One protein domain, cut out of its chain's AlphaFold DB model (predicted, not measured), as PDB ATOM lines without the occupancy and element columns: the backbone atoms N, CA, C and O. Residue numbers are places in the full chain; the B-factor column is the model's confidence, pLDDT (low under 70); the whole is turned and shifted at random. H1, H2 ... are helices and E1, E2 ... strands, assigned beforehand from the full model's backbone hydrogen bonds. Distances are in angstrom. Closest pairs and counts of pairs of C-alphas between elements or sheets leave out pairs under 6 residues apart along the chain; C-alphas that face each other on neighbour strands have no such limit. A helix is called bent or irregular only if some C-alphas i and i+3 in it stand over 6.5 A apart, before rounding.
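AT A GLANCE: This is residues 41 to 244 of the 251 residues of an uncharacterized protein of Methanobacteriales archaeon HGW-Methanobacteriales-1 (UniProt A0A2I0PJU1). The domain is a sandwich of two walls of strands face to face, formed by one branched, twisted sheet: E2, E3, E7, E10, E11 and E12 make one wall, and E1, E6, E8 and the first part of E9 the other. Bent E9 crosses between the walls, pairing first with E8 and then with E7; the small hairpin of E4 and E5 is beside E6, short H2 packs outside on E3 and E10, and short H1 follows E6 near one end of the strands. The printed part has 204 residues, with twelve named strands and two named helices in the order E1 E2 E3 E4 E5 E6 H1 E7 E8 E9 E10 H2 E11 E12. The class is mostly strand; the large sheet is mixed, with E7 and E9 its parallel pair, and E4 and E5 form an antiparallel sheet. The whole is compact, with a radius of gyration of the C-alphas of 16.2 A and spans of 48 by 40 by 35 A.

HOW THE PARTS SIT: E7, residues 135 to 146, has three neighbours. On one side is antiparallel E2, residues 50 to 61 (N 54 and O 141, 2.9 A); on the other side are antiparallel E11, residues 219 to 227 (N 138 and O 223, 2.8 A), and parallel E9, residues 176 to 187 (N 186 and O 144, 2.8 A). E9 bends by 84 degrees at residue 182 and forms a hairpin with E8, residues 153 to 163 (N 156 and O 180, 2.8 A). E1, residues 41 to 45, has E8 on one side (N 42 and O 161, 2.8 A) and edge strand E6, residues 114 to 118, on the other side (N 43 and O 115, 2.9 A). E2 forms a hairpin with E3, residues 67 to 76 (N 55 and O 72, 2.7 A), and E3 pairs with edge strand E10, residues 196 to 200 (N 73 and O 198, 2.9 A). E11 forms a hairpin with edge strand E12, residues 233 to 243 (N 224 and O 236, 2.9 A). The closest C-alphas of E8 and E12 are those of Gly 162 and Val 233, 4.8 A apart; those of E6 and E10, Val 115 and Val 197, are 7.7 A apart. E4, residues 87 to 90, and E5, residues 106 to 109, form a hairpin (N 88 and O 108, 3.3 A). H2, residues 203 to 207, is on the large sheet at a height of 7.9 A, only just over E10, where 3 of its 5 C-alphas fall; H1, residues 119 to 122, only grazes that sheet. The one O i to N i+4 pair in H2 is within hydrogen-bond range, and H1 is too short for such a pair.

IN THESE COORDINATES: E1 begins at C-alpha 41 (-11.579, 52.719, -3.355), and E12 ends at C-alpha 243 (1.188, 33.167, -6.718). From first to last C-alpha, E7 measures 34.5 A, E8 32.9 A, E2 31.6 A and E3 28.5 A.

THE WHOLE: The two C-alphas farthest apart, those of Gly 65 and Thr 149, are 49.0 A apart. The printed part has no cut; the links E4 to E5, H1 to E7, E8 to E9 and H2 to E11 are long. The mean pLDDT of the printed part is 78.8, and it is under 70 at residues 80 to 112, 149 to 150, 204 to 216 and 244.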
ATOM      1  N   PHE A  41     -12.119  53.906  -2.718       91.38
ATOM      2  CA  PHE A  41     -11.579  52.719  -3.355       91.38
ATOM      3  C   PHE A  41     -12.469  51.533  -3.002       91.38
ATOM      4  O   PHE A  41     -12.835  51.369  -1.843       91.38
ATOM      5  N   ALA A  42     -12.839  50.723  -3.986       90.62
ATOM      6  CA  ALA A  42     -13.679  49.558  -3.789       90.62
ATOM      7  C   ALA A  42     -13.032  48.292  -4.327       90.62
ATOM      8  O   ALA A  42     -12.404  48.310  -5.388       90.62
ATOM      9  N   ILE A  43     -13.292  47.199  -3.618       91.81
ATOM     10  CA  ILE A  43     -13.006  45.837  -4.046       91.81
ATOM     11  C   ILE A  43     -14.331  45.085  -4.088       91.81
ATOM     12  O   ILE A  43     -15.094  45.115  -3.126       91.81
ATOM     13  N   GLU A  44     -14.607  44.434  -5.207       90.94
ATOM     14  CA  GLU A  44     -15.803  43.637  -5.447       90.94
ATOM     15  C   GLU A  44     -15.405  42.180  -5.655       90.94
ATOM     16  O   GLU A  44     -14.572  41.878  -6.508       90.94
ATOM     17  N   ASN A  45     -16.000  41.270  -4.889       92.31
ATOM     18  CA  ASN A  45     -15.825  39.835  -5.065       92.31
ATOM     19  C   ASN A  45     -16.836  39.274  -6.074       92.31
ATOM     20  O   ASN A  45     -17.981  38.984  -5.731       92.31
ATOM     21  N   ASN A  46     -16.375  39.042  -7.301       90.88
ATOM     22  CA  ASN A  46     -17.150  38.418  -8.379       90.88
ATOM     23  C   ASN A  46     -17.083  36.878  -8.352       90.88
ATOM     24  O   ASN A  46     -17.574  36.207  -9.265       90.88
ATOM     25  N   GLY A  47     -16.401  36.302  -7.362       89.81
ATOM     26  CA  GLY A  47     -16.237  34.868  -7.188       89.81
ATOM     27  C   GLY A  47     -17.431  34.193  -6.515       89.81
ATOM     28  O   GLY A  47     -18.377  34.820  -6.038       89.81
ATOM     29  N   THR A  48     -17.363  32.863  -6.451       88.94
ATOM     30  CA  THR A  48     -18.360  31.999  -5.791       88.94
ATOM     31  C   THR A  48     -17.958  31.580  -4.375       88.94
ATOM     32  O   THR A  48     -18.722  30.902  -3.690       88.94
ATOM     33  N   THR A  49     -16.774  31.993  -3.920       90.19
ATOM     34  CA  THR A  49     -16.261  31.769  -2.560       90.19
ATOM     35  C   THR A  49     -15.976  33.091  -1.868       90.19
ATOM     36  O   THR A  49     -16.013  34.146  -2.500       90.19
ATOM     37  N   TRP A  50     -15.735  33.050  -0.559       91.88
ATOM     38  CA  TRP A  50     -15.303  34.243   0.152       91.88
ATOM     39  C   TRP A  50     -13.918  34.647  -0.332       91.88
ATOM     40  O   TRP A  50     -13.018  33.811  -0.377       91.88
ATOM     41  N   ALA A  51     -13.761  35.922  -0.659       92.19
ATOM     42  CA  ALA A  51     -12.461  36.519  -0.889       92.19
ATOM     43  C   ALA A  51     -12.003  37.175   0.409       92.19
ATOM     44  O   ALA A  51     -12.778  37.857   1.087       92.19
ATOM     45  N   HIS A  52     -10.744  36.961   0.746       90.88
ATOM     46  CA  HIS A  52     -10.074  37.649   1.834       90.88
ATOM     47  C   HIS A  52      -8.881  38.389   1.248       90.88
ATOM     48  O   HIS A  52      -8.160  37.837   0.414       90.88
ATOM     49  N   VAL A  53      -8.759  39.667   1.590       90.00
ATOM     50  CA  VAL A  53      -7.729  40.552   1.052       90.00
ATOM     51  C   VAL A  53      -7.096  41.320   2.199       90.00
ATOM     52  O   VAL A  53      -7.777  42.106   2.861       90.00
ATOM     53  N   ASP A  54      -5.796  41.112   2.366       87.44
ATOM     54  CA  ASP A  54      -4.934  41.878   3.256       87.44
ATOM     55  C   ASP A  54      -4.196  42.931   2.432       87.44
ATOM     56  O   ASP A  54      -3.657  42.634   1.366       87.44
ATOM     57  N   MET A  55      -4.185  44.172   2.902       88.06
ATOM     58  CA  MET A  55      -3.559  45.296   2.218       88.06
ATOM     59  C   MET A  55      -2.746  46.146   3.170       88.06
ATOM     60  O   MET A  55      -3.126  46.384   4.319       88.06
ATOM     61  N   ILE A  56      -1.664  46.693   2.635       89.00
ATOM     62  CA  ILE A  56      -0.906  47.764   3.253       89.00
ATOM     63  C   ILE A  56      -0.973  48.959   2.318       89.00
ATOM     64  O   ILE A  56      -0.494  48.899   1.189       89.00
ATOM     65  N   ILE A  57      -1.544  50.054   2.805       92.38
ATOM     66  CA  ILE A  57      -1.354  51.368   2.206       92.38
ATOM     67  C   ILE A  57      -0.056  51.926   2.781       92.38
ATOM     68  O   ILE A  57       0.025  52.200   3.980       92.38
ATOM     69  N   GLU A  58       0.958  52.086   1.939       89.06
ATOM     70  CA  GLU A  58       2.286  52.499   2.379       89.06
ATOM     71  C   GLU A  58       2.556  53.978   2.149       89.06
ATOM     72  O   GLU A  58       2.252  54.535   1.093       89.06
ATOM     73  N   ASN A  59       3.235  54.581   3.126       90.94
ATOM     74  CA  ASN A  59       3.739  55.947   3.081       90.94
ATOM     75  C   ASN A  59       2.666  56.960   2.645       90.94
ATOM     76  O   ASN A  59       2.960  57.926   1.934       90.94
ATOM     77  N   ALA A  60       1.416  56.752   3.062       91.75
ATOM     78  CA  ALA A  60       0.343  57.660   2.711       91.75
ATOM     79  C   ALA A  60       0.518  58.988   3.443       91.75
ATOM     80  O   ALA A  60       0.707  59.032   4.658       91.75
ATOM     81  N   THR A  61       0.449  60.080   2.686       92.75
ATOM     82  CA  THR A  61       0.534  61.432   3.240       92.75
ATOM     83  C   THR A  61      -0.857  61.892   3.664       92.75
ATOM     84  O   THR A  61      -1.756  62.036   2.838       92.75
ATOM     85  N   LEU A  62      -1.035  62.116   4.962       92.12
ATOM     86  CA  LEU A  62      -2.251  62.658   5.565       92.12
ATOM     87  C   LEU A  62      -2.424  64.147   5.219       92.12
ATOM     88  O   LEU A  62      -1.455  64.843   4.908       92.12
ATOM     89  N   LYS A  63      -3.641  64.688   5.373       91.94
ATOM     90  CA  LYS A  63      -3.942  66.120   5.136       91.94
ATOM     91  C   LYS A  63      -3.058  67.072   5.950       91.94
ATOM     92  O   LYS A  63      -2.787  68.187   5.516       91.94
ATOM     93  N   ASN A  64      -2.604  66.645   7.128       90.75
ATOM     94  CA  ASN A  64      -1.701  67.419   7.988       90.75
ATOM     95  C   ASN A  64      -0.214  67.337   7.570       90.75
ATOM     96  O   ASN A  64       0.635  67.905   8.254       90.75
ATOM     97  N   GLY A  65       0.107  66.619   6.489       91.06
ATOM     98  CA  GLY A  65       1.459  66.433   5.960       91.06
ATOM     99  C   GLY A  65       2.265  65.307   6.615       91.06
ATOM    100  O   GLY A  65       3.398  65.064   6.205       91.06
ATOM    101  N   THR A  66       1.722  64.614   7.618       93.19
ATOM    102  CA  THR A  66       2.390  63.443   8.212       93.19
ATOM    103  C   THR A  66       2.257  62.219   7.310       93.19
ATOM    104  O   THR A  66       1.323  62.123   6.516       93.19
ATOM    105  N   VAL A  67       3.205  61.291   7.418       92.44
ATOM    106  CA  VAL A  67       3.238  60.055   6.627       92.44
ATOM    107  C   VAL A  67       2.889  58.876   7.527       92.44
ATOM    108  O   VAL A  67       3.464  58.745   8.606       92.44
ATOM    109  N   GLN A  68       1.966  58.026   7.079       87.12
ATOM    110  CA  GLN A  68       1.446  56.895   7.847       87.12
ATOM    111  C   GLN A  68       1.228  55.672   6.952       87.12
ATOM    112  O   GLN A  68       0.818  55.794   5.796       87.12
ATOM    113  N   ASN A  69       1.471  54.488   7.515       86.88
ATOM    114  CA  ASN A  69       1.044  53.226   6.920       86.88
ATOM    115  C   ASN A  69      -0.310  52.816   7.495       86.88
ATOM    116  O   ASN A  69      -0.532  52.943   8.702       86.88
ATOM    117  N   PHE A  70      -1.177  52.261   6.657       86.44
ATOM    118  CA  PHE A  70      -2.420  51.638   7.099       86.44
ATOM    119  C   PHE A  70      -2.433  50.174   6.697       86.44
ATOM    120  O   PHE A  70      -2.076  49.827   5.577       86.44
ATOM    121  N   TYR A  71      -2.873  49.337   7.619       84.19
ATOM    122  CA  TYR A  71      -3.033  47.903   7.464       84.19
ATOM    123  C   TYR A  71      -4.526  47.626   7.420       84.19
ATOM    124  O   TYR A  71      -5.268  48.107   8.279       84.19
ATOM    125  N   ILE A  72      -4.970  46.913   6.395       83.88
ATOM    126  CA  ILE A  72      -6.385  46.710   6.113       83.88
ATOM    127  C   ILE A  72      -6.601  45.235   5.815       83.88
ATOM    128  O   ILE A  72      -5.993  44.695   4.903       83.88
ATOM    129  N   GLU A  73      -7.494  44.605   6.557       83.94
ATOM    130  CA  GLU A  73      -7.936  43.232   6.329       83.94
ATOM    131  C   GLU A  73      -9.399  43.281   5.905       83.94
ATOM    132  O   GLU A  73     -10.223  43.923   6.562       83.94
ATOM    133  N   THR A  74      -9.747  42.620   4.805       85.50
ATOM    134  CA  THR A  74     -11.113  42.633   4.275       85.50
ATOM    135  C   THR A  74     -11.611  41.230   3.971       85.50
ATOM    136  O   THR A  74     -10.958  40.457   3.280       85.50
ATOM    137  N   TRP A  75     -12.810  40.917   4.451       86.81
ATOM    138  CA  TRP A  75     -13.549  39.700   4.135       86.81
ATOM    139  C   TRP A  75     -14.738  40.064   3.263       86.81
ATOM    140  O   TRP A  75     -15.522  40.943   3.622       86.81
ATOM    141  N   MET A  76     -14.901  39.377   2.139       89.56
ATOM    142  CA  MET A  76     -15.943  39.652   1.157       89.56
ATOM    143  C   MET A  76     -16.692  38.371   0.807       89.56
ATOM    144  O   MET A  76     -16.114  37.408   0.303       89.56
ATOM    145  N   LYS A  77     -18.006  38.371   1.033       87.88
ATOM    146  CA  LYS A  77     -18.922  37.318   0.584       87.88
ATOM    147  C   LYS A  77     -18.858  37.139  -0.931       87.88
ATOM    148  O   LYS A  77     -18.591  38.112  -1.631       87.88
ATOM    149  N   PRO A  78     -19.165  35.942  -1.450       87.06
ATOM    150  CA  PRO A  78     -19.412  35.783  -2.875       87.06
ATOM    151  C   PRO A  78     -20.636  36.588  -3.322       87.06
ATOM    152  O   PRO A  78     -21.629  36.700  -2.590       87.06
ATOM    153  N   TYR A  79     -20.583  37.111  -4.544       75.25
ATOM    154  CA  TYR A  79     -21.701  37.802  -5.178       75.25
ATOM    155  C   TYR A  79     -22.884  36.839  -5.390       75.25
ATOM    156  O   TYR A  79     -22.751  35.807  -6.047       75.25
ATOM    157  N   ASN A  80     -24.068  37.168  -4.855       64.19
ATOM    158  CA  ASN A  80     -25.274  36.326  -4.953       64.19
ATOM    159  C   ASN A  80     -26.376  36.901  -5.872       64.19
ATOM    160  O   ASN A  80     -27.518  36.445  -5.826       64.19
ATOM    161  N   GLY A  81     -26.062  37.891  -6.715       52.50
ATOM    162  CA  GLY A  81     -26.972  38.346  -7.774       52.50
ATOM    163  C   GLY A  81     -28.076  39.330  -7.381       52.50
ATOM    164  O   GLY A  81     -28.718  39.854  -8.287       52.50
ATOM    165  N   THR A  82     -28.314  39.623  -6.095       45.12
ATOM    166  CA  THR A  82     -29.463  40.457  -5.674       45.12
ATOM    167  C   THR A  82     -29.008  41.746  -5.001       45.12
ATOM    168  O   THR A  82     -28.567  41.740  -3.861       45.12
ATOM    169  N   VAL A  83     -29.088  42.881  -5.696       41.91
ATOM    170  CA  VAL A  83     -28.686  44.192  -5.157       41.91
ATOM    171  C   VAL A  83     -29.782  44.750  -4.244       41.91
ATOM    172  O   VAL A  83     -30.748  45.328  -4.728       41.91
ATOM    173  N   ASN A  84     -29.621  44.629  -2.926       40.91
ATOM    174  CA  ASN A  84     -30.306  45.502  -1.967       40.91
ATOM    175  C   ASN A  84     -29.262  46.453  -1.378       40.91
ATOM    176  O   ASN A  84     -28.524  46.083  -0.469       40.91
ATOM    177  N   GLN A  85     -29.169  47.670  -1.925       44.06
ATOM    178  CA  GLN A  85     -28.240  48.691  -1.435       44.06
ATOM    179  C   GLN A  85     -28.668  49.175  -0.050       44.06
ATOM    180  O   GLN A  85     -29.435  50.122   0.083       44.06
ATOM    181  N   THR A  86     -28.173  48.515   0.992       41.09
ATOM    182  CA  THR A  86     -28.169  49.080   2.340       41.09
ATOM    183  C   THR A  86     -26.729  49.413   2.692       41.09
ATOM    184  O   THR A  86     -25.893  48.530   2.888       41.09
ATOM    185  N   SER A  87     -26.412  50.707   2.692       42.94
ATOM    186  CA  SER A  87     -25.163  51.212   3.256       42.94
ATOM    187  C   SER A  87     -25.179  50.899   4.747       42.94
ATOM    188  O   SER A  87     -26.041  51.402   5.466       42.94
ATOM    189  N   GLN A  88     -24.268  50.047   5.209       44.28
ATOM    190  CA  GLN A  88     -24.029  49.878   6.636       44.28
ATOM    191  C   GLN A  88     -22.670  50.494   6.945       44.28
ATOM    192  O   GLN A  88     -21.658  50.146   6.340       44.28
ATOM    193  N   GLU A  89     -22.664  51.459   7.857       42.38
ATOM    194  CA  GLU A  89     -21.432  51.996   8.417       42.38
ATOM    195  C   GLU A  89     -20.791  50.883   9.253       42.38
ATOM    196  O   GLU A  89     -21.363  50.442  10.252       42.38
ATOM    197  N   LEU A  90     -19.654  50.349   8.796       49.50
ATOM    198  CA  LEU A  90     -18.973  49.278   9.511       49.50
ATOM    199  C   LEU A  90     -18.113  49.876  10.626       49.50
ATOM    200  O   LEU A  90     -17.416  50.874  10.449       49.50
ATOM    201  N   GLN A  91     -18.170  49.227  11.783       44.00
ATOM    202  CA  GLN A  91     -17.453  49.609  12.984       44.00
ATOM    203  C   GLN A  91     -15.943  49.393  12.800       44.00
ATOM    204  O   GLN A  91     -15.473  48.259  12.739       44.00
ATOM    205  N   VAL A  92     -15.175  50.483  12.751       48.31
ATOM    206  CA  VAL A  92     -13.711  50.426  12.843       48.31
ATOM    207  C   VAL A  92     -13.337  50.038  14.273       48.31
ATOM    208  O   VAL A  92     -13.612  50.773  15.229       48.31
ATOM    209  N   ILE A  93     -12.741  48.858  14.438       44.00
ATOM    210  CA  ILE A  93     -12.233  48.407  15.736       44.00
ATOM    211  C   ILE A  93     -10.855  49.027  15.931       44.00
ATOM    212  O   ILE A  93      -9.948  48.823  15.132       44.00
ATOM    213  N   GLY A  94     -10.726  49.826  16.983       39.16
ATOM    214  CA  GLY A  94      -9.481  50.470  17.350       39.16
ATOM    215  C   GLY A  94      -8.594  49.556  18.168       39.16
ATOM    216  O   GLY A  94      -8.966  48.449  18.566       39.16
ATOM    217  N   THR A  95      -7.403  50.068  18.445       39.06
ATOM    218  CA  THR A  95      -6.401  49.462  19.318       39.06
ATOM    219  C   THR A  95      -7.011  48.822  20.573       39.06
ATOM    220  O   THR A  95      -7.732  49.455  21.345       39.06
ATOM    221  N   GLY A  96      -6.694  47.542  20.798       38.59
ATOM    222  CA  GLY A  96      -7.050  46.818  22.024       38.59
ATOM    223  C   GLY A  96      -8.509  46.360  22.130       38.59
ATOM    224  O   GLY A  96      -9.019  46.249  23.244       38.59
ATOM    225  N   GLY A  97      -9.198  46.127  21.006       36.22
ATOM    226  CA  GLY A  97     -10.587  45.644  21.008       36.22
ATOM    227  C   GLY A  97     -11.601  46.687  21.489       36.22
ATOM    228  O   GLY A  97     -12.746  46.351  21.790       36.22
ATOM    229  N   LYS A  98     -11.194  47.959  21.574       32.31
ATOM    230  CA  LYS A  98     -12.099  49.082  21.819       32.31
ATOM    231  C   LYS A  98     -12.465  49.721  20.477       32.31
ATOM    232  O   LYS A  98     -11.568  49.968  19.680       32.31
ATOM    233  N   PRO A  99     -13.747  50.005  20.203       36.53
ATOM    234  CA  PRO A  99     -14.144  50.701  18.979       36.53
ATOM    235  C   PRO A  99     -13.389  52.035  18.851       36.53
ATOM    236  O   PRO A  99     -13.249  52.747  19.849       36.53
ATOM    237  N   VAL A 100     -12.894  52.368  17.647       40.00
ATOM    238  CA  VAL A 100     -12.264  53.674  17.384       40.00
ATOM    239  C   VAL A 100     -13.312  54.747  17.648       40.00
ATOM    240  O   VAL A 100     -14.284  54.891  16.907       40.00
ATOM    241  N   SER A 101     -13.126  55.521  18.711       33.16
ATOM    242  CA  SER A 101     -13.988  56.649  19.040       33.16
ATOM    243  C   SER A 101     -13.590  57.892  18.239       33.16
ATOM    244  O   SER A 101     -13.237  58.887  18.851       33.16
ATOM    245  N   THR A 102     -13.619  57.835  16.903       31.75
ATOM    246  CA  THR A 102     -13.676  59.003  15.992       31.75
ATOM    247  C   THR A 102     -13.800  58.553  14.524       31.75
ATOM    248  O   THR A 102     -12.811  58.206  13.898       31.75
ATOM    249  N   GLN A 103     -15.025  58.580  13.984       36.38
ATOM    250  CA  GLN A 103     -15.412  58.968  12.607       36.38
ATOM    251  C   GLN A 103     -14.643  58.475  11.349       36.38
ATOM    252  O   GLN A 103     -14.788  59.082  10.287       36.38
ATOM    253  N   SER A 104     -13.907  57.369  11.360       41.62
ATOM    254  CA  SER A 104     -13.456  56.742  10.103       41.62
ATOM    255  C   SER A 104     -14.552  55.818   9.562       41.62
ATOM    256  O   SER A 104     -14.509  54.615   9.772       41.62
ATOM    257  N   SER A 105     -15.586  56.351   8.908       42.31
ATOM    258  CA  SER A 105     -16.622  55.500   8.307       42.31
ATOM    259  C   SER A 105     -16.045  54.765   7.086       42.31
ATOM    260  O   SER A 105     -15.936  55.350   6.005       42.31
ATOM    261  N   VAL A 106     -15.672  53.492   7.231       52.00
ATOM    262  CA  VAL A 106     -15.538  52.595   6.074       52.00
ATOM    263  C   VAL A 106     -16.958  52.266   5.632       52.00
ATOM    264  O   VAL A 106     -17.724  51.632   6.364       52.00
ATOM    265  N   PHE A 107     -17.339  52.751   4.454       50.19
ATOM    266  CA  PHE A 107     -18.636  52.434   3.878       50.19
ATOM    267  C   PHE A 107     -18.591  51.008   3.332       50.19
ATOM    268  O   PHE A 107     -18.278  50.773   2.170       50.19
ATOM    269  N   VAL A 108     -18.939  50.019   4.150       49.69
ATOM    270  CA  VAL A 108     -19.237  48.694   3.608       49.69
ATOM    271  C   VAL A 108     -20.618  48.784   2.982       49.69
ATOM    272  O   VAL A 108     -21.652  48.669   3.642       49.69
ATOM    273  N   GLN A 109     -20.646  49.023   1.674       47.06
ATOM    274  CA  GLN A 109     -21.862  48.801   0.920       47.06
ATOM    275  C   GLN A 109     -22.171  47.303   1.031       47.06
ATOM    276  O   GLN A 109     -21.440  46.474   0.492       47.06
ATOM    277  N   ASN A 110     -23.220  46.934   1.777       50.91
ATOM    278  CA  ASN A 110     -23.626  45.538   1.946       50.91
ATOM    279  C   ASN A 110     -24.378  45.066   0.697       50.91
ATOM    280  O   ASN A 110     -25.545  44.689   0.732       50.91
ATOM    281  N   VAL A 111     -23.709  45.179  -0.444       54.34
ATOM    282  CA  VAL A 111     -24.187  44.723  -1.733       54.34
ATOM    283  C   VAL A 111     -23.165  43.710  -2.203       54.34
ATOM    284  O   VAL A 111     -22.086  44.060  -2.664       54.34
ATOM    285  N   ASN A 112     -23.516  42.440  -2.035       65.69
ATOM    286  CA  ASN A 112     -23.022  41.345  -2.861       65.69
ATOM    287  C   ASN A 112     -21.495  41.221  -2.986       65.69
ATOM    288  O   ASN A 112     -20.987  41.038  -4.083       65.69
ATOM    289  N   GLY A 113     -20.764  41.284  -1.874       75.50
ATOM    290  CA  GLY A 113     -19.317  41.044  -1.913       75.50
ATOM    291  C   GLY A 113     -18.462  42.270  -2.219       75.50
ATOM    292  O   GLY A 113     -17.269  42.109  -2.452       75.50
ATOM    293  N   THR A 114     -19.028  43.478  -2.166       84.12
ATOM    294  CA  THR A 114     -18.258  44.723  -2.285       84.12
ATOM    295  C   THR A 114     -17.855  45.285  -0.922       84.12
ATOM    296  O   THR A 114     -18.633  45.287   0.036       84.12
ATOM    297  N   VAL A 115     -16.631  45.795  -0.841       85.00
ATOM    298  CA  VAL A 115     -16.100  46.609   0.256       85.00
ATOM    299  C   VAL A 115     -15.641  47.941  -0.328       85.00
ATOM    300  O   VAL A 115     -14.935  47.945  -1.332       85.00
ATOM    301  N   VAL A 116     -16.020  49.064   0.295       86.06
ATOM    302  CA  VAL A 116     -15.568  50.407  -0.101       86.06
ATOM    303  C   VAL A 116     -14.827  51.070   1.056       86.06
ATOM    304  O   VAL A 116     -15.343  51.203   2.164       86.06
ATOM    305  N   ILE A 117     -13.607  51.512   0.784       85.88
ATOM    306  CA  ILE A 117     -12.731  52.239   1.694       85.88
ATOM    307  C   ILE A 117     -12.758  53.710   1.284       85.88
ATOM    308  O   ILE A 117     -12.429  54.063   0.150       85.88
ATOM    309  N   ASP A 118     -13.154  54.580   2.211       88.06
ATOM    310  CA  ASP A 118     -13.092  56.026   2.017       88.06
ATOM    311  C   ASP A 118     -11.672  56.521   2.320       88.06
ATOM    312  O   ASP A 118     -11.284  56.715   3.475       88.06
ATOM    313  N   LEU A 119     -10.881  56.700   1.262       90.94
ATOM    314  CA  LEU A 119      -9.497  57.153   1.358       90.94
ATOM    315  C   LEU A 119      -9.417  58.605   1.836       90.94
ATOM    316  O   LEU A 119      -8.451  58.984   2.489       90.94
ATOM    317  N   SER A 120     -10.426  59.431   1.554       91.62
ATOM    318  CA  SER A 120     -10.439  60.820   2.026       91.62
ATOM    319  C   SER A 120     -10.621  60.900   3.530       91.62
ATOM    320  O   SER A 120      -9.881  61.621   4.201       91.62
ATOM    321  N   LYS A 121     -11.524  60.102   4.097       87.12
ATOM    322  CA  LYS A 121     -11.654  59.994   5.555       87.12
ATOM    323  C   LYS A 121     -10.419  59.367   6.183       87.12
ATOM    324  O   LYS A 121      -9.931  59.900   7.177       87.12
ATOM    325  N   LEU A 122      -9.883  58.304   5.579       86.75
ATOM    326  CA  LEU A 122      -8.669  57.640   6.058       86.75
ATOM    327  C   LEU A 122      -7.475  58.602   6.145       86.75
ATOM    328  O   LEU A 122      -6.735  58.585   7.122       86.75
ATOM    329  N   LEU A 123      -7.319  59.481   5.152       89.44
ATOM    330  CA  LEU A 123      -6.208  60.431   5.074       89.44
ATOM    331  C   LEU A 123      -6.513  61.794   5.723       89.44
ATOM    332  O   LEU A 123      -5.719  62.729   5.606       89.44
ATOM    333  N   GLY A 124      -7.642  61.928   6.426       89.00
ATOM    334  CA  GLY A 124      -7.994  63.133   7.188       89.00
ATOM    335  C   GLY A 124      -8.572  64.290   6.363       89.00
ATOM    336  O   GLY A 124      -8.670  65.410   6.861       89.00
ATOM    337  N   TYR A 125      -8.974  64.045   5.115       88.56
ATOM    338  CA  TYR A 125      -9.691  64.997   4.257       88.56
ATOM    339  C   TYR A 125     -11.197  65.056   4.542       88.56
ATOM    340  O   TYR A 125     -11.863  66.016   4.153       88.56
ATOM    341  N   GLY A 126     -11.739  64.078   5.273       86.19
ATOM    342  CA  GLY A 126     -13.168  64.012   5.565       86.19
ATOM    343  C   GLY A 126     -13.958  63.745   4.284       86.19
ATOM    344  O   GLY A 126     -13.666  62.789   3.576       86.19
ATOM    345  N   ASN A 127     -14.933  64.601   3.978       85.44
ATOM    346  CA  ASN A 127     -15.764  64.469   2.773       85.44
ATOM    347  C   ASN A 127     -15.175  65.190   1.545       85.44
ATOM    348  O   ASN A 127     -15.817  65.234   0.497       85.44
ATOM    349  N   GLU A 128     -13.996  65.806   1.668       89.56
ATOM    350  CA  GLU A 128     -13.303  66.434   0.542       89.56
ATOM    351  C   GLU A 128     -12.586  65.375  -0.296       89.56
ATOM    352  O   GLU A 128     -11.978  64.465   0.259       89.56
ATOM    353  N   LYS A 129     -12.588  65.518  -1.626       92.00
ATOM    354  CA  LYS A 129     -11.759  64.669  -2.489       92.00
ATOM    355  C   LYS A 129     -10.273  64.854  -2.180       92.00
ATOM    356  O   LYS A 129      -9.829  65.964  -1.869       92.00
ATOM    357  N   LEU A 130      -9.490  63.798  -2.373       95.06
ATOM    358  CA  LEU A 130      -8.036  63.908  -2.354       95.06
ATOM    359  C   LEU A 130      -7.550  64.831  -3.492       95.06
ATOM    360  O   LEU A 130      -8.178  64.888  -4.557       95.06
ATOM    361  N   PRO A 131      -6.433  65.561  -3.305       96.00
ATOM    362  CA  PRO A 131      -5.868  66.406  -4.350       96.00
ATOM    363  C   PRO A 131      -5.553  65.623  -5.630       96.00
ATOM    364  O   PRO A 131      -5.080  64.486  -5.579       96.00
ATOM    365  N   ALA A 132      -5.761  66.250  -6.787       96.56
ATOM    366  CA  ALA A 132      -5.341  65.673  -8.061       96.56
ATOM    367  C   ALA A 132      -3.821  65.434  -8.065       96.56
ATOM    368  O   ALA A 132      -3.056  66.280  -7.604       96.56
ATOM    369  N   GLY A 133      -3.395  64.285  -8.583       95.88
ATOM    370  CA  GLY A 133      -2.006  63.831  -8.544       95.88
ATOM    371  C   GLY A 133      -1.600  63.143  -7.238       95.88
ATOM    372  O   GLY A 133      -0.453  62.723  -7.127       95.88
ATOM    373  N   THR A 134      -2.506  62.991  -6.263       96.31
ATOM    374  CA  THR A 134      -2.240  62.145  -5.088       96.31
ATOM    375  C   THR A 134      -1.972  60.716  -5.552       96.31
ATOM    376  O   THR A 134      -2.812  60.134  -6.243       96.31
ATOM    377  N   SER A 135      -0.826  60.164  -5.151       96.00
ATOM    378  CA  SER A 135      -0.431  58.781  -5.420       96.00
ATOM    379  C   SER A 135      -0.366  57.982  -4.124       96.00
ATOM    380  O   SER A 135       0.248  58.419  -3.152       96.00
ATOM    381  N   ILE A 136      -0.990  56.807  -4.118       95.75
ATOM    382  CA  ILE A 136      -1.060  55.910  -2.963       95.75
ATOM    383  C   ILE A 136      -0.524  54.554  -3.403       95.75
ATOM    384  O   ILE A 136      -1.055  53.970  -4.347       95.75
ATOM    385  N   ARG A 137       0.529  54.064  -2.741       96.19
ATOM    386  CA  ARG A 137       1.043  52.712  -2.970       96.19
ATOM    387  C   ARG A 137       0.273  51.728  -2.100       96.19
ATOM    388  O   ARG A 137       0.112  51.966  -0.903       96.19
ATOM    389  N   VAL A 138      -0.157  50.634  -2.711       94.31
ATOM    390  CA  VAL A 138      -0.825  49.525  -2.042       94.31
ATOM    391  C   VAL A 138      -0.061  48.239  -2.326       94.31
ATOM    392  O   VAL A 138       0.345  47.980  -3.457       94.31
ATOM    393  N   ILE A 139       0.169  47.464  -1.272       91.00
ATOM    394  CA  ILE A 139       0.652  46.086  -1.349       91.00
ATOM    395  C   ILE A 139      -0.487  45.194  -0.881       91.00
ATOM    396  O   ILE A 139      -1.043  45.453   0.186       91.00
ATOM    397  N   GLY A 140      -0.825  44.163  -1.652       89.75
ATOM    398  CA  GLY A 140      -1.971  43.308  -1.369       89.75
ATOM    399  C   GLY A 140      -1.657  41.816  -1.407       89.75
ATOM    400  O   GLY A 140      -0.969  41.340  -2.310       89.75
ATOM    401  N   TRP A 141      -2.258  41.068  -0.484       90.75
ATOM    402  CA  TRP A 141      -2.328  39.608  -0.490       90.75
ATOM    403  C   TRP A 141      -3.782  39.152  -0.522       90.75
ATOM    404  O   TRP A 141      -4.652  39.808   0.048       90.75
ATOM    405  N   LYS A 142      -4.072  38.054  -1.226       91.44
ATOM    406  CA  LYS A 142      -5.448  37.592  -1.453       91.44
ATOM    407  C   LYS A 142      -5.560  36.086  -1.310       91.44
ATOM    408  O   LYS A 142      -4.716  35.347  -1.822       91.44
ATOM    409  N   GLY A 143      -6.632  35.646  -0.663       90.44
ATOM    410  CA  GLY A 143      -6.960  34.245  -0.434       90.44
ATOM    411  C   GLY A 143      -8.436  33.943  -0.669       90.44
ATOM    412  O   GLY A 143      -9.274  34.845  -0.779       90.44
ATOM    413  N   LEU A 144      -8.752  32.651  -0.753       91.56
ATOM    414  CA  LEU A 144     -10.121  32.154  -0.874       91.56
ATOM    415  C   LEU A 144     -10.512  31.341   0.347       91.56
ATOM    416  O   LEU A 144      -9.723  30.545   0.849       91.56
ATOM    417  N   TYR A 145     -11.761  31.497   0.772       91.19
ATOM    418  CA  TYR A 145     -12.292  30.851   1.961       91.19
ATOM    419  C   TYR A 145     -13.725  30.343   1.753       91.19
ATOM    420  O   TYR A 145     -14.491  30.857   0.933       91.19
ATOM    421  N   ASN A 146     -14.120  29.320   2.512       88.94
ATOM    422  CA  ASN A 146     -15.496  28.820   2.524       88.94
ATOM    423  C   ASN A 146     -15.906  28.315   3.917       88.94
ATOM    424  O   ASN A 146     -15.076  27.838   4.686       88.94
ATOM    425  N   SER A 147     -17.194  28.434   4.249       82.00
ATOM    426  CA  SER A 147     -17.773  27.960   5.512       82.00
ATOM    427  C   SER A 147     -18.225  26.499   5.464       82.00
ATOM    428  O   SER A 147     -18.341  25.863   6.511       82.00
ATOM    429  N   THR A 148     -18.495  25.969   4.268       72.12
ATOM    430  CA  THR A 148     -18.959  24.589   4.047       72.12
ATOM    431  C   THR A 148     -17.846  23.702   3.474       72.12
ATOM    432  O   THR A 148     -16.828  24.224   3.029       72.12
ATOM    433  N   THR A 149     -18.047  22.375   3.544       57.91
ATOM    434  CA  THR A 149     -17.176  21.248   3.126       57.91
ATOM    435  C   THR A 149     -16.086  21.603   2.099       57.91
ATOM    436  O   THR A 149     -16.398  22.314   1.143       57.91
ATOM    437  N   PRO A 150     -14.846  21.070   2.202       63.34
ATOM    438  CA  PRO A 150     -13.710  21.595   1.450       63.34
ATOM    439  C   PRO A 150     -13.949  21.491  -0.058       63.34
ATOM    440  O   PRO A 150     -13.920  20.402  -0.631       63.34
ATOM    441  N   ILE A 151     -14.168  22.634  -0.705       73.19
ATOM    442  CA  ILE A 151     -13.907  22.759  -2.133       73.19
ATOM    443  C   ILE A 151     -12.392  22.937  -2.214       73.19
ATOM    444  O   ILE A 151     -11.907  23.952  -1.728       73.19
ATOM    445  N   PRO A 152     -11.622  21.968  -2.732       81.19
ATOM    446  CA  PRO A 152     -10.170  21.985  -2.573       81.19
ATOM    447  C   PRO A 152      -9.531  23.187  -3.267       81.19
ATOM    448  O   PRO A 152      -8.571  23.750  -2.743       81.19
ATOM    449  N   THR A 153     -10.080  23.598  -4.413       89.50
ATOM    450  CA  THR A 153      -9.622  24.773  -5.150       89.50
ATOM    451  C   THR A 153     -10.765  25.529  -5.826       89.50
ATOM    452  O   THR A 153     -11.770  24.933  -6.216       89.50
ATOM    453  N   GLN A 154     -10.608  26.846  -5.973       92.00
ATOM    454  CA  GLN A 154     -11.517  27.738  -6.701       92.00
ATOM    455  C   GLN A 154     -10.753  28.858  -7.416       92.00
ATOM    456  O   GLN A 154      -9.540  28.993  -7.275       92.00
ATOM    457  N   ASN A 155     -11.463  29.665  -8.203       92.31
ATOM    458  CA  ASN A 155     -10.886  30.832  -8.866       92.31
ATOM    459  C   ASN A 155     -11.108  32.091  -8.025       92.31
ATOM    460  O   ASN A 155     -12.242  32.392  -7.643       92.31
ATOM    461  N   LEU A 156     -10.036  32.847  -7.798       92.12
ATOM    462  CA  LEU A 156     -10.125  34.223  -7.337       92.12
ATOM    463  C   LEU A 156     -10.586  35.082  -8.504       92.12
ATOM    464  O   LEU A 156     -10.005  35.031  -9.587       92.12
ATOM    465  N   ASN A 157     -11.640  35.851  -8.266       94.00
ATOM    466  CA  ASN A 157     -12.190  36.783  -9.230       94.00
ATOM    467  C   ASN A 157     -12.677  38.015  -8.475       94.00
ATOM    468  O   ASN A 157     -13.745  37.980  -7.860       94.00
ATOM    469  N   ILE A 158     -11.882  39.078  -8.494       93.62
ATOM    470  CA  ILE A 158     -12.245  40.353  -7.882       93.62
ATOM    471  C   ILE A 158     -12.090  41.490  -8.890       93.62
ATOM    472  O   ILE A 158     -11.271  41.403  -9.803       93.62
ATOM    473  N   SER A 159     -12.834  42.570  -8.689       93.31
ATOM    474  CA  SER A 159     -12.632  43.831  -9.402       93.31
ATOM    475  C   SER A 159     -12.271  44.929  -8.417       93.31
ATOM    476  O   SER A 159     -12.883  45.058  -7.359       93.31
ATOM    477  N   MET A 160     -11.312  45.762  -8.794       93.75
ATOM    478  CA  MET A 160     -10.930  46.965  -8.069       93.75
ATOM    479  C   MET A 160     -11.375  48.205  -8.828       93.75
ATOM    480  O   MET A 160     -11.347  48.237 -10.057       93.75
ATOM    481  N   SER A 161     -11.782  49.247  -8.112       93.31
ATOM    482  CA  SER A 161     -12.129  50.523  -8.735       93.31
ATOM    483  C   SER A 161     -11.988  51.679  -7.753       93.31
ATOM    484  O   SER A 161     -12.048  51.476  -6.543       93.31
ATOM    485  N   GLY A 162     -11.825  52.900  -8.253       93.38
ATOM    486  CA  GLY A 162     -11.785  54.083  -7.401       93.38
ATOM    487  C   GLY A 162     -12.393  55.298  -8.082       93.38
ATOM    488  O   GLY A 162     -12.336  55.441  -9.302       93.38
ATOM    489  N   TRP A 163     -13.009  56.163  -7.289       93.31
ATOM    490  CA  TRP A 163     -13.704  57.353  -7.769       93.31
ATOM    491  C   TRP A 163     -13.749  58.415  -6.674       93.31
ATOM    492  O   TRP A 163     -13.474  58.146  -5.509       93.31
ATOM    493  N   SER A 164     -14.115  59.632  -7.045       92.50
ATOM    494  CA  SER A 164     -14.397  60.743  -6.136       92.50
ATOM    495  C   SER A 164     -15.699  61.418  -6.564       92.50
ATOM    496  O   SER A 164     -16.324  61.014  -7.544       92.50
ATOM    497  N   ASN A 165     -16.086  62.488  -5.869       85.44
ATOM    498  CA  ASN A 165     -17.215  63.369  -6.204       85.44
ATOM    499  C   ASN A 165     -18.625  62.769  -6.043       85.44
ATOM    500  O   ASN A 165     -19.609  63.509  -6.093       85.44
ATOM    501  N   THR A 166     -18.742  61.455  -5.868       82.62
ATOM    502  CA  THR A 166     -20.020  60.757  -5.712       82.62
ATOM    503  C   THR A 166     -19.948  59.703  -4.611       82.62
ATOM    504  O   THR A 166     -18.893  59.136  -4.315       82.62
ATOM    505  N   LEU A 167     -21.103  59.407  -4.012       77.75
ATOM    506  CA  LEU A 167     -21.235  58.330  -3.031       77.75
ATOM    507  C   LEU A 167     -20.996  56.955  -3.674       77.75
ATOM    508  O   LEU A 167     -20.231  56.148  -3.156       77.75
ATOM    509  N   ASN A 168     -21.613  56.724  -4.833       81.88
ATOM    510  CA  ASN A 168     -21.516  55.484  -5.602       81.88
ATOM    511  C   ASN A 168     -20.605  55.667  -6.824       81.88
ATOM    512  O   ASN A 168     -20.543  56.786  -7.351       81.88
ATOM    513  N   PRO A 169     -19.946  54.601  -7.316       84.31
ATOM    514  CA  PRO A 169     -19.136  54.695  -8.522       84.31
ATOM    515  C   PRO A 169     -20.011  55.115  -9.714       84.31
ATOM    516  O   PRO A 169     -21.131  54.612  -9.861       84.31
ATOM    517  N   PRO A 170     -19.538  56.029 -10.579       83.06
ATOM    518  CA  PRO A 170     -20.260  56.375 -11.796       83.06
ATOM    519  C   PRO A 170     -20.343  55.163 -12.742       83.06
ATOM    520  O   PRO A 170     -19.528  54.245 -12.680       83.06
ATOM    521  N   SER A 171     -21.319  55.145 -13.651       83.56
ATOM    522  CA  SER A 171     -21.550  53.997 -14.550       83.56
ATOM    523  C   SER A 171     -20.388  53.704 -15.505       83.56
ATOM    524  O   SER A 171     -20.250  52.580 -15.978       83.56
ATOM    525  N   ASN A 172     -19.554  54.704 -15.783       83.69
ATOM    526  CA  ASN A 172     -18.341  54.600 -16.591       83.69
ATOM    527  C   ASN A 172     -17.069  54.416 -15.743       83.69
ATOM    528  O   ASN A 172     -15.969  54.597 -16.268       83.69
ATOM    529  N   ASN A 173     -17.195  54.115 -14.445       88.81
ATOM    530  CA  ASN A 173     -16.037  53.924 -13.583       88.81
ATOM    531  C   ASN A 173     -15.182  52.759 -14.094       88.81
ATOM    532  O   ASN A 173     -15.704  51.688 -14.412       88.81
ATOM    533  N   THR A 174     -13.869  52.964 -14.158       91.81
ATOM    534  CA  THR A 174     -12.963  51.914 -14.628       91.81
ATOM    535  C   THR A 174     -12.841  50.833 -13.560       91.81
ATOM    536  O   THR A 174     -12.611  51.132 -12.387       91.81
ATOM    537  N   LYS A 175     -13.001  49.576 -13.980       92.75
ATOM    538  CA  LYS A 175     -12.747  48.397 -13.154       92.75
ATOM    539  C   LYS A 175     -11.446  47.733 -13.587       92.75
ATOM    540  O   LYS A 175     -11.147  47.657 -14.776       92.75
ATOM    541  N   TYR A 176     -10.699  47.259 -12.603       94.06
ATOM    542  CA  TYR A 176      -9.434  46.560 -12.762       94.06
ATOM    543  C   TYR A 176      -9.605  45.156 -12.202       94.06
ATOM    544  O   TYR A 176      -9.731  44.982 -10.991       94.06
ATOM    545  N   ASP A 177      -9.664  44.169 -13.088       92.56
ATOM    546  CA  ASP A 177      -9.965  42.794 -12.704       92.56
ATOM    547  C   ASP A 177      -8.697  42.040 -12.298       92.56
ATOM    548  O   ASP A 177      -7.671  42.089 -12.980       92.56
ATOM    549  N   VAL A 178      -8.798  41.294 -11.201       91.75
ATOM    550  CA  VAL A 178      -7.783  40.348 -10.740       91.75
ATOM    551  C   VAL A 178      -8.390  38.957 -10.784       91.75
ATOM    552  O   VAL A 178      -9.307  38.628 -10.025       91.75
ATOM    553  N   PHE A 179      -7.859  38.136 -11.686       93.00
ATOM    554  CA  PHE A 179      -8.293  36.763 -11.879       93.00
ATOM    555  C   PHE A 179      -7.119  35.802 -11.715       93.00
ATOM    556  O   PHE A 179      -6.144  35.868 -12.465       93.00
ATOM    557  N   VAL A 180      -7.233  34.874 -10.764       91.38
ATOM    558  CA  VAL A 180      -6.255  33.799 -10.559       91.38
ATOM    559  C   VAL A 180      -6.997  32.484 -10.366       91.38
ATOM    560  O   VAL A 180      -7.822  32.344  -9.465       91.38
ATOM    561  N   GLY A 181      -6.730  31.518 -11.240       90.81
ATOM    562  CA  GLY A 181      -7.411  30.229 -11.216       90.81
ATOM    563  C   GLY A 181      -6.804  29.229 -10.231       90.81
ATOM    564  O   GLY A 181      -5.616  29.293  -9.927       90.81
ATOM    565  N   ASN A 182      -7.615  28.251  -9.819       89.56
ATOM    566  CA  ASN A 182      -7.176  27.051  -9.093       89.56
ATOM    567  C   ASN A 182      -6.402  27.325  -7.783       89.56
ATOM    568  O   ASN A 182      -5.421  26.647  -7.476       89.56
ATOM    569  N   LEU A 183      -6.846  28.308  -7.002       88.88
ATOM    570  CA  LEU A 183      -6.315  28.594  -5.672       88.88
ATOM    571  C   LEU A 183      -6.905  27.658  -4.631       88.88
ATOM    572  O   LEU A 183      -8.105  27.388  -4.658       88.88
ATOM    573  N   THR A 184      -6.084  27.223  -3.679       88.44
ATOM    574  CA  THR A 184      -6.555  26.502  -2.495       88.44
ATOM    575  C   THR A 184      -7.561  27.343  -1.716       88.44
ATOM    576  O   THR A 184      -7.360  28.541  -1.520       88.44
ATOM    577  N   VAL A 185      -8.645  26.708  -1.266       88.44
ATOM    578  CA  VAL A 185      -9.672  27.362  -0.448       88.44
ATOM    579  C   VAL A 185      -9.464  26.986   1.015       88.44
ATOM    580  O   VAL A 185      -9.515  25.812   1.384       88.44
ATOM    581  N   GLY A 186      -9.240  27.993   1.850       86.88
ATOM    582  CA  GLY A 186      -9.140  27.866   3.295       86.88
ATOM    583  C   GLY A 186     -10.490  27.711   3.994       86.88
ATOM    584  O   GLY A 186     -11.561  27.968   3.438       86.88
ATOM    585  N   GLN A 187     -10.440  27.334   5.270       86.94
ATOM    586  CA  GLN A 187     -11.617  27.317   6.135       86.94
ATOM    587  C   GLN A 187     -11.950  28.741   6.592       86.94
ATOM    588  O   GLN A 187     -11.126  29.384   7.237       86.94
ATOM    589  N   LEU A 188     -13.158  29.224   6.288       85.94
ATOM    590  CA  LEU A 188     -13.622  30.535   6.745       85.94
ATOM    591  C   LEU A 188     -13.700  30.557   8.286       85.94
ATOM    592  O   LEU A 188     -14.306  29.638   8.858       85.94
ATOM    593  N   PRO A 189     -13.148  31.585   8.961       81.81
ATOM    594  CA  PRO A 189     -13.283  31.742  10.406       81.81
ATOM    595  C   PRO A 189     -14.751  31.869  10.831       81.81
ATOM    596  O   PRO A 189     -15.539  32.578  10.207       81.81
ATOM    597  N   ALA A 190     -15.132  31.202  11.924       81.75
ATOM    598  CA  ALA A 190     -16.535  31.095  12.342       81.75
ATOM    599  C   ALA A 190     -17.190  32.440  12.722       81.75
ATOM    600  O   ALA A 190     -18.412  32.566  12.671       81.75
ATOM    601  N   ASN A 191     -16.395  33.441  13.107       76.25
ATOM    602  CA  ASN A 191     -16.866  34.787  13.432       76.25
ATOM    603  C   ASN A 191     -17.121  35.660  12.189       76.25
ATOM    604  O   ASN A 191     -17.825  36.666  12.292       76.25
ATOM    605  N   ILE A 192     -16.612  35.273  11.016       79.25
ATOM    606  CA  ILE A 192     -16.835  35.994   9.762       79.25
ATOM    607  C   ILE A 192     -18.140  35.509   9.130       79.25
ATOM    608  O   ILE A 192     -18.221  34.469   8.481       79.25
ATOM    609  N   THR A 193     -19.199  36.289   9.337       79.44
ATOM    610  CA  THR A 193     -20.551  35.992   8.828       79.44
ATOM    611  C   THR A 193     -21.057  37.035   7.834       79.44
ATOM    612  O   THR A 193     -22.076  36.823   7.168       79.44
ATOM    613  N   ASN A 194     -20.343  38.155   7.680       79.06
ATOM    614  CA  ASN A 194     -20.638  39.212   6.717       79.06
ATOM    615  C   ASN A 194     -19.373  39.820   6.108       79.06
ATOM    616  O   ASN A 194     -18.270  39.524   6.567       79.06
ATOM    617  N   ASN A 195     -19.546  40.672   5.089       79.56
ATOM    618  CA  ASN A 195     -18.456  41.527   4.632       79.56
ATOM    619  C   ASN A 195     -17.902  42.291   5.836       79.56
ATOM    620  O   ASN A 195     -18.675  42.908   6.574       79.56
ATOM    621  N   THR A 196     -16.597  42.210   6.048       77.62
ATOM    622  CA  THR A 196     -15.941  42.748   7.242       77.62
ATOM    623  C   THR A 196     -14.665  43.451   6.824       77.62
ATOM    624  O   THR A 196     -13.971  42.978   5.932       77.62
ATOM    625  N   VAL A 197     -14.365  44.579   7.458       79.06
ATOM    626  CA  VAL A 197     -13.127  45.327   7.263       79.06
ATOM    627  C   VAL A 197     -12.532  45.615   8.625       79.06
ATOM    628  O   VAL A 197     -13.193  46.204   9.479       79.06
ATOM    629  N   PHE A 198     -11.281  45.229   8.808       77.62
ATOM    630  CA  PHE A 198     -10.457  45.660   9.921       77.62
ATOM    631  C   PHE A 198      -9.414  46.629   9.385       77.62
ATOM    632  O   PHE A 198      -8.856  46.422   8.310       77.62
ATOM    633  N   LEU A 199      -9.179  47.713  10.114       78.19
ATOM    634  CA  LEU A 199      -8.235  48.748   9.727       78.19
ATOM    635  C   LEU A 199      -7.418  49.149  10.946       78.19
ATOM    636  O   LEU A 199      -7.975  49.396  12.014       78.19
ATOM    637  N   GLY A 200      -6.105  49.245  10.774       75.50
ATOM    638  CA  GLY A 200      -5.193  49.667  11.824       75.50
ATOM    639  C   GLY A 200      -4.006  50.451  11.285       75.50
ATOM    640  O   GLY A 200      -3.578  50.285  10.151       75.50
ATOM    641  N   GLU A 201      -3.433  51.299  12.132       80.12
ATOM    642  CA  GLU A 201      -2.211  52.070  11.835       80.12
ATOM    643  C   GLU A 201      -0.921  51.279  12.130       80.12
ATOM    644  O   GLU A 201       0.189  51.754  11.901       80.12
ATOM    645  N   ASN A 202      -1.057  50.064  12.669       74.44
ATOM    646  CA  ASN A 202       0.037  49.148  12.976       74.44
ATOM    647  C   ASN A 202      -0.422  47.718  12.679       74.44
ATOM    648  O   ASN A 202      -1.544  47.355  13.031       74.44
ATOM    649  N   LEU A 203       0.461  46.914  12.086       70.19
ATOM    650  CA  LEU A 203       0.240  45.503  11.779       70.19
ATOM    651  C   LEU A 203      -0.273  44.712  12.990       70.19
ATOM    652  O   LEU A 203      -1.281  44.016  12.896       70.19
ATOM    653  N   ALA A 204       0.330  44.922  14.164       69.12
ATOM    654  CA  ALA A 204      -0.076  44.246  15.394       69.12
ATOM    655  C   ALA A 204      -1.530  44.557  15.794       69.12
ATOM    656  O   ALA A 204      -2.151  43.780  16.518       69.12
ATOM    657  N   ASN A 205      -2.093  45.683  15.348       65.00
ATOM    658  CA  ASN A 205      -3.482  46.028  15.636       65.00
ATOM    659  C   ASN A 205      -4.468  45.279  14.747       65.00
ATOM    660  O   ASN A 205      -5.623  45.177  15.137       65.00
ATOM    661  N   VAL A 206      -4.036  44.782  13.587       63.72
ATOM    662  CA  VAL A 206      -4.880  44.015  12.665       63.72
ATOM    663  C   VAL A 206      -4.728  42.518  12.946       63.72
ATOM    664  O   VAL A 206      -5.722  41.851  13.217       63.72
ATOM    665  N   GLU A 207      -3.496  42.017  13.075       64.88
ATOM    666  CA  GLU A 207      -3.212  40.590  13.325       64.88
ATOM    667  C   GLU A 207      -3.826  40.059  14.637       64.88
ATOM    668  O   GLU A 207      -4.294  38.919  14.725       64.88
ATOM    669  N   ASN A 208      -3.864  40.891  15.685       54.47
ATOM    670  CA  ASN A 208      -4.400  40.490  16.990       54.47
ATOM    671  C   ASN A 208      -5.933  40.482  17.057       54.47
ATOM    672  O   ASN A 208      -6.481  40.033  18.067       54.47
ATOM    673  N   LEU A 209      -6.643  40.966  16.031       53.94
ATOM    674  CA  LEU A 209      -8.106  41.034  16.075       53.94
ATOM    675  C   LEU A 209      -8.767  39.665  15.915       53.94
ATOM    676  O   LEU A 209      -9.877  39.494  16.411       53.94
ATOM    677  N   ASN A 210      -8.087  38.678  15.317       49.59
ATOM    678  CA  ASN A 210      -8.670  37.346  15.108       49.59
ATOM    679  C   ASN A 210      -7.719  36.155  15.347       49.59
ATOM    680  O   ASN A 210      -8.146  35.013  15.184       49.59
ATOM    681  N   GLY A 211      -6.449  36.363  15.725       42.72
ATOM    682  CA  GLY A 211      -5.497  35.253  15.909       42.72
ATOM    683  C   GLY A 211      -5.238  34.446  14.627       42.72
ATOM    684  O   GLY A 211      -4.793  33.297  14.691       42.72
ATOM    685  N   LEU A 212      -5.545  35.031  13.469       47.12
ATOM    686  CA  LEU A 212      -5.399  34.412  12.163       47.12
ATOM    687  C   LEU A 212      -3.945  34.573  11.741       47.12
ATOM    688  O   LEU A 212      -3.485  35.662  11.440       47.12
ATOM    689  N   ARG A 213      -3.193  33.475  11.761       50.03
ATOM    690  CA  ARG A 213      -1.956  33.410  10.988       50.03
ATOM    691  C   ARG A 213      -2.357  33.090   9.546       50.03
ATOM    692  O   ARG A 213      -2.986  32.066   9.289       50.03
ATOM    693  N   HIS A 214      -2.041  34.033   8.672       56.44
ATOM    694  CA  HIS A 214      -2.371  34.139   7.253       56.44
ATOM    695  C   HIS A 214      -1.618  33.073   6.439       56.44
ATOM    696  O   HIS A 214      -0.419  33.202   6.187       56.44
ATOM    697  N   PHE A 215      -2.285  31.962   6.111       56.25
ATOM    698  CA  PHE A 215      -1.655  30.825   5.422       56.25
ATOM    699  C   PHE A 215      -2.239  30.523   4.034       56.25
ATOM    700  O   PHE A 215      -1.682  29.674   3.339       56.25
ATOM    701  N   ASN A 216      -3.330  31.182   3.621       65.25
ATOM    702  CA  ASN A 216      -4.006  30.900   2.341       65.25
ATOM    703  C   ASN A 216      -4.085  32.115   1.405       65.25
ATOM    704  O   ASN A 216      -4.723  32.052   0.352       65.25
ATOM    705  N   GLU A 217      -3.412  33.209   1.744       73.94
ATOM    706  CA  GLU A 217      -3.301  34.418   0.939       73.94
ATOM    707  C   GLU A 217      -2.194  34.228  -0.103       73.94
ATOM    708  O   GLU A 217      -1.085  34.763  -0.039       73.94
ATOM    709  N   LEU A 218      -2.495  33.351  -1.053       78.12
ATOM    710  CA  LEU A 218      -1.543  32.845  -2.027       78.12
ATOM    711  C   LEU A 218      -1.308  33.801  -3.190       78.12
ATOM    712  O   LEU A 218      -0.433  33.509  -3.990       78.12
ATOM    713  N   VAL A 219      -2.060  34.892  -3.333       87.56
ATOM    714  CA  VAL A 219      -1.887  35.838  -4.446       87.56
ATOM    715  C   VAL A 219      -1.337  37.153  -3.931       87.56
ATOM    716  O   VAL A 219      -1.970  37.782  -3.093       87.56
ATOM    717  N   TYR A 220      -0.202  37.579  -4.477       89.81
ATOM    718  CA  TYR A 220       0.448  38.851  -4.179       89.81
ATOM    719  C   TYR A 220       0.355  39.820  -5.350       89.81
ATOM    720  O   TYR A 220       0.589  39.428  -6.496       89.81
ATOM    721  N   GLU A 221       0.124  41.091  -5.047       90.12
ATOM    722  CA  GLU A 221       0.213  42.199  -5.995       90.12
ATOM    723  C   GLU A 221       0.718  43.484  -5.334       90.12
ATOM    724  O   GLU A 221       0.730  43.627  -4.108       90.12
ATOM    725  N   GLU A 222       1.172  44.404  -6.180       92.88
ATOM    726  CA  GLU A 222       1.458  45.778  -5.786       92.88
ATOM    727  C   GLU A 222       0.900  46.730  -6.827       92.88
ATOM    728  O   GLU A 222       1.117  46.557  -8.035       92.88
ATOM    729  N   GLU A 223       0.302  47.816  -6.367       95.00
ATOM    730  CA  GLU A 223      -0.349  48.777  -7.230       95.00
ATOM    731  C   GLU A 223      -0.209  50.202  -6.710       95.00
ATOM    732  O   GLU A 223       0.044  50.466  -5.533       95.00
ATOM    733  N   VAL A 224      -0.326  51.150  -7.634       96.69
ATOM    734  CA  VAL A 224      -0.357  52.576  -7.327       96.69
ATOM    735  C   VAL A 224      -1.693  53.132  -7.779       96.69
ATOM    736  O   VAL A 224      -2.046  53.059  -8.959       96.69
ATOM    737  N   PHE A 225      -2.419  53.720  -6.837       96.25
ATOM    738  CA  PHE A 225      -3.622  54.492  -7.107       96.25
ATOM    739  C   PHE A 225      -3.235  55.941  -7.347       96.25
ATOM    740  O   PHE A 225      -2.482  56.514  -6.566       96.25
ATOM    741  N   THR A 226      -3.752  56.542  -8.415       97.19
ATOM    742  CA  THR A 226      -3.545  57.960  -8.719       97.19
ATOM    743  C   THR A 226      -4.880  58.657  -8.897       97.19
ATOM    744  O   THR A 226      -5.697  58.242  -9.716       97.19
ATOM    745  N   VAL A 227      -5.092  59.731  -8.140       96.06
ATOM    746  CA  VAL A 227      -6.299  60.560  -8.242       96.06
ATOM    747  C   VAL A 227      -6.150  61.521  -9.415       96.06
ATOM    748  O   VAL A 227      -5.272  62.385  -9.415       96.06
ATOM    749  N   ASN A 228      -7.009  61.392 -10.420       95.19
ATOM    750  CA  ASN A 228      -6.991  62.243 -11.605       95.19
ATOM    751  C   ASN A 228      -7.725  63.570 -11.350       95.19
ATOM    752  O   ASN A 228      -8.517  63.714 -10.416       95.19
ATOM    753  N   ALA A 229      -7.484  64.567 -12.207       92.88
ATOM    754  CA  ALA A 229      -8.081  65.899 -12.066       92.88
ATOM    755  C   ALA A 229      -9.621  65.896 -12.143       92.88
ATOM    756  O   ALA A 229     -10.277  66.694 -11.465       92.88
ATOM    757  N   ASP A 230     -10.193  64.979 -12.924       90.00
ATOM    758  CA  ASP A 230     -11.639  64.789 -13.084       90.00
ATOM    759  C   ASP A 230     -12.298  64.040 -11.906       90.00
ATOM    760  O   ASP A 230     -13.523  63.967 -11.822       90.00
ATOM    761  N   GLY A 231     -11.500  63.544 -10.956       87.94
ATOM    762  CA  GLY A 231     -11.950  62.773  -9.799       87.94
ATOM    763  C   GLY A 231     -12.043  61.266 -10.031       87.94
ATOM    764  O   GLY A 231     -12.377  60.548  -9.088       87.94
ATOM    765  N   SER A 232     -11.723  60.766 -11.227       92.00
ATOM    766  CA  SER A 232     -11.481  59.332 -11.428       92.00
ATOM    767  C   SER A 232     -10.191  58.894 -10.723       92.00
ATOM    768  O   SER A 232      -9.316  59.717 -10.438       92.00
ATOM    769  N   VAL A 233     -10.063  57.599 -10.430       95.62
ATOM    770  CA  VAL A 233      -8.831  57.020  -9.877       95.62
ATOM    771  C   VAL A 233      -8.273  56.005 -10.863       95.62
ATOM    772  O   VAL A 233      -8.948  55.044 -11.227       95.62
ATOM    773  N   SER A 234      -7.026  56.213 -11.271       96.25
ATOM    774  CA  SER A 234      -6.270  55.247 -12.066       96.25
ATOM    775  C   SER A 234      -5.579  54.248 -11.146       96.25
ATOM    776  O   SER A 234      -4.943  54.657 -10.176       96.25
ATOM    777  N   ILE A 235      -5.646  52.962 -11.479       95.94
ATOM    778  CA  ILE A 235      -4.918  51.891 -10.788       95.94
ATOM    779  C   ILE A 235      -3.884  51.309 -11.750       95.94
ATOM    780  O   ILE A 235      -4.217  50.910 -12.865       95.94
ATOM    781  N   VAL A 236      -2.622  51.272 -11.330       95.56
ATOM    782  CA  VAL A 236      -1.532  50.669 -12.107       95.56
ATOM    783  C   VAL A 236      -0.858  49.599 -11.266       95.56
ATOM    784  O   VAL A 236      -0.249  49.914 -10.247       95.56
ATOM    785  N   PHE A 237      -0.926  48.347 -11.719       92.19
ATOM    786  CA  PHE A 237      -0.169  47.251 -11.118       92.19
ATOM    787  C   PHE A 237       1.319  47.441 -11.408       92.19
ATOM    788  O   PHE A 237       1.763  47.377 -12.554       92.19
ATOM    789  N   THR A 238       2.089  47.678 -10.354       93.12
ATOM    790  CA  THR A 238       3.557  47.716 -10.398       93.12
ATOM    791  C   THR A 238       4.153  46.318 -10.251       93.12
ATOM    792  O   THR A 238       5.226  46.045 -10.789       93.12
ATOM    793  N   LYS A 239       3.406  45.403  -9.624       89.19
ATOM    794  CA  LYS A 239       3.630  43.962  -9.671       89.19
ATOM    795  C   LYS A 239       2.295  43.268  -9.910       89.19
ATOM    796  O   LYS A 239       1.365  43.409  -9.125       89.19
ATOM    797  N   THR A 240       2.198  42.557 -11.030       86.31
ATOM    798  CA  THR A 240       0.964  41.872 -11.429       86.31
ATOM    799  C   THR A 240       0.607  40.754 -10.446       86.31
ATOM    800  O   THR A 240       1.532  40.134  -9.910       86.31
ATOM    801  N   PRO A 241      -0.690  40.439 -10.279       84.50
ATOM    802  CA  PRO A 241      -1.142  39.372  -9.394       84.50
ATOM    803  C   PRO A 241      -0.459  38.047  -9.735       84.50
ATOM    804  O   PRO A 241      -0.563  37.553 -10.860       84.50
ATOM    805  N   ALA A 242       0.261  37.478  -8.774       83.75
ATOM    806  CA  ALA A 242       0.995  36.231  -8.952       83.75
ATOM    807  C   ALA A 242       0.933  35.378  -7.690       83.75
ATOM    808  O   ALA A 242       0.776  35.896  -6.584       83.75
ATOM    809  N   LEU A 243       1.089  34.064  -7.858       82.69
ATOM    810  CA  LEU A 243       1.188  33.167  -6.718       82.69
ATOM    811  C   LEU A 243       2.420  33.521  -5.873       82.69
ATOM    812  O   LEU A 243       3.529  33.656  -6.391       82.69
ATOM    813  N   CYS A 244       2.231  33.643  -4.564       68.69
ATOM    814  CA  CYS A 244       3.295  33.717  -3.585       68.69
ATOM    815  C   CYS A 244       4.099  32.411  -3.624       68.69
ATOM    816  O   CYS A 244       3.763  31.451  -2.940       68.69
TER     817      CYS A 244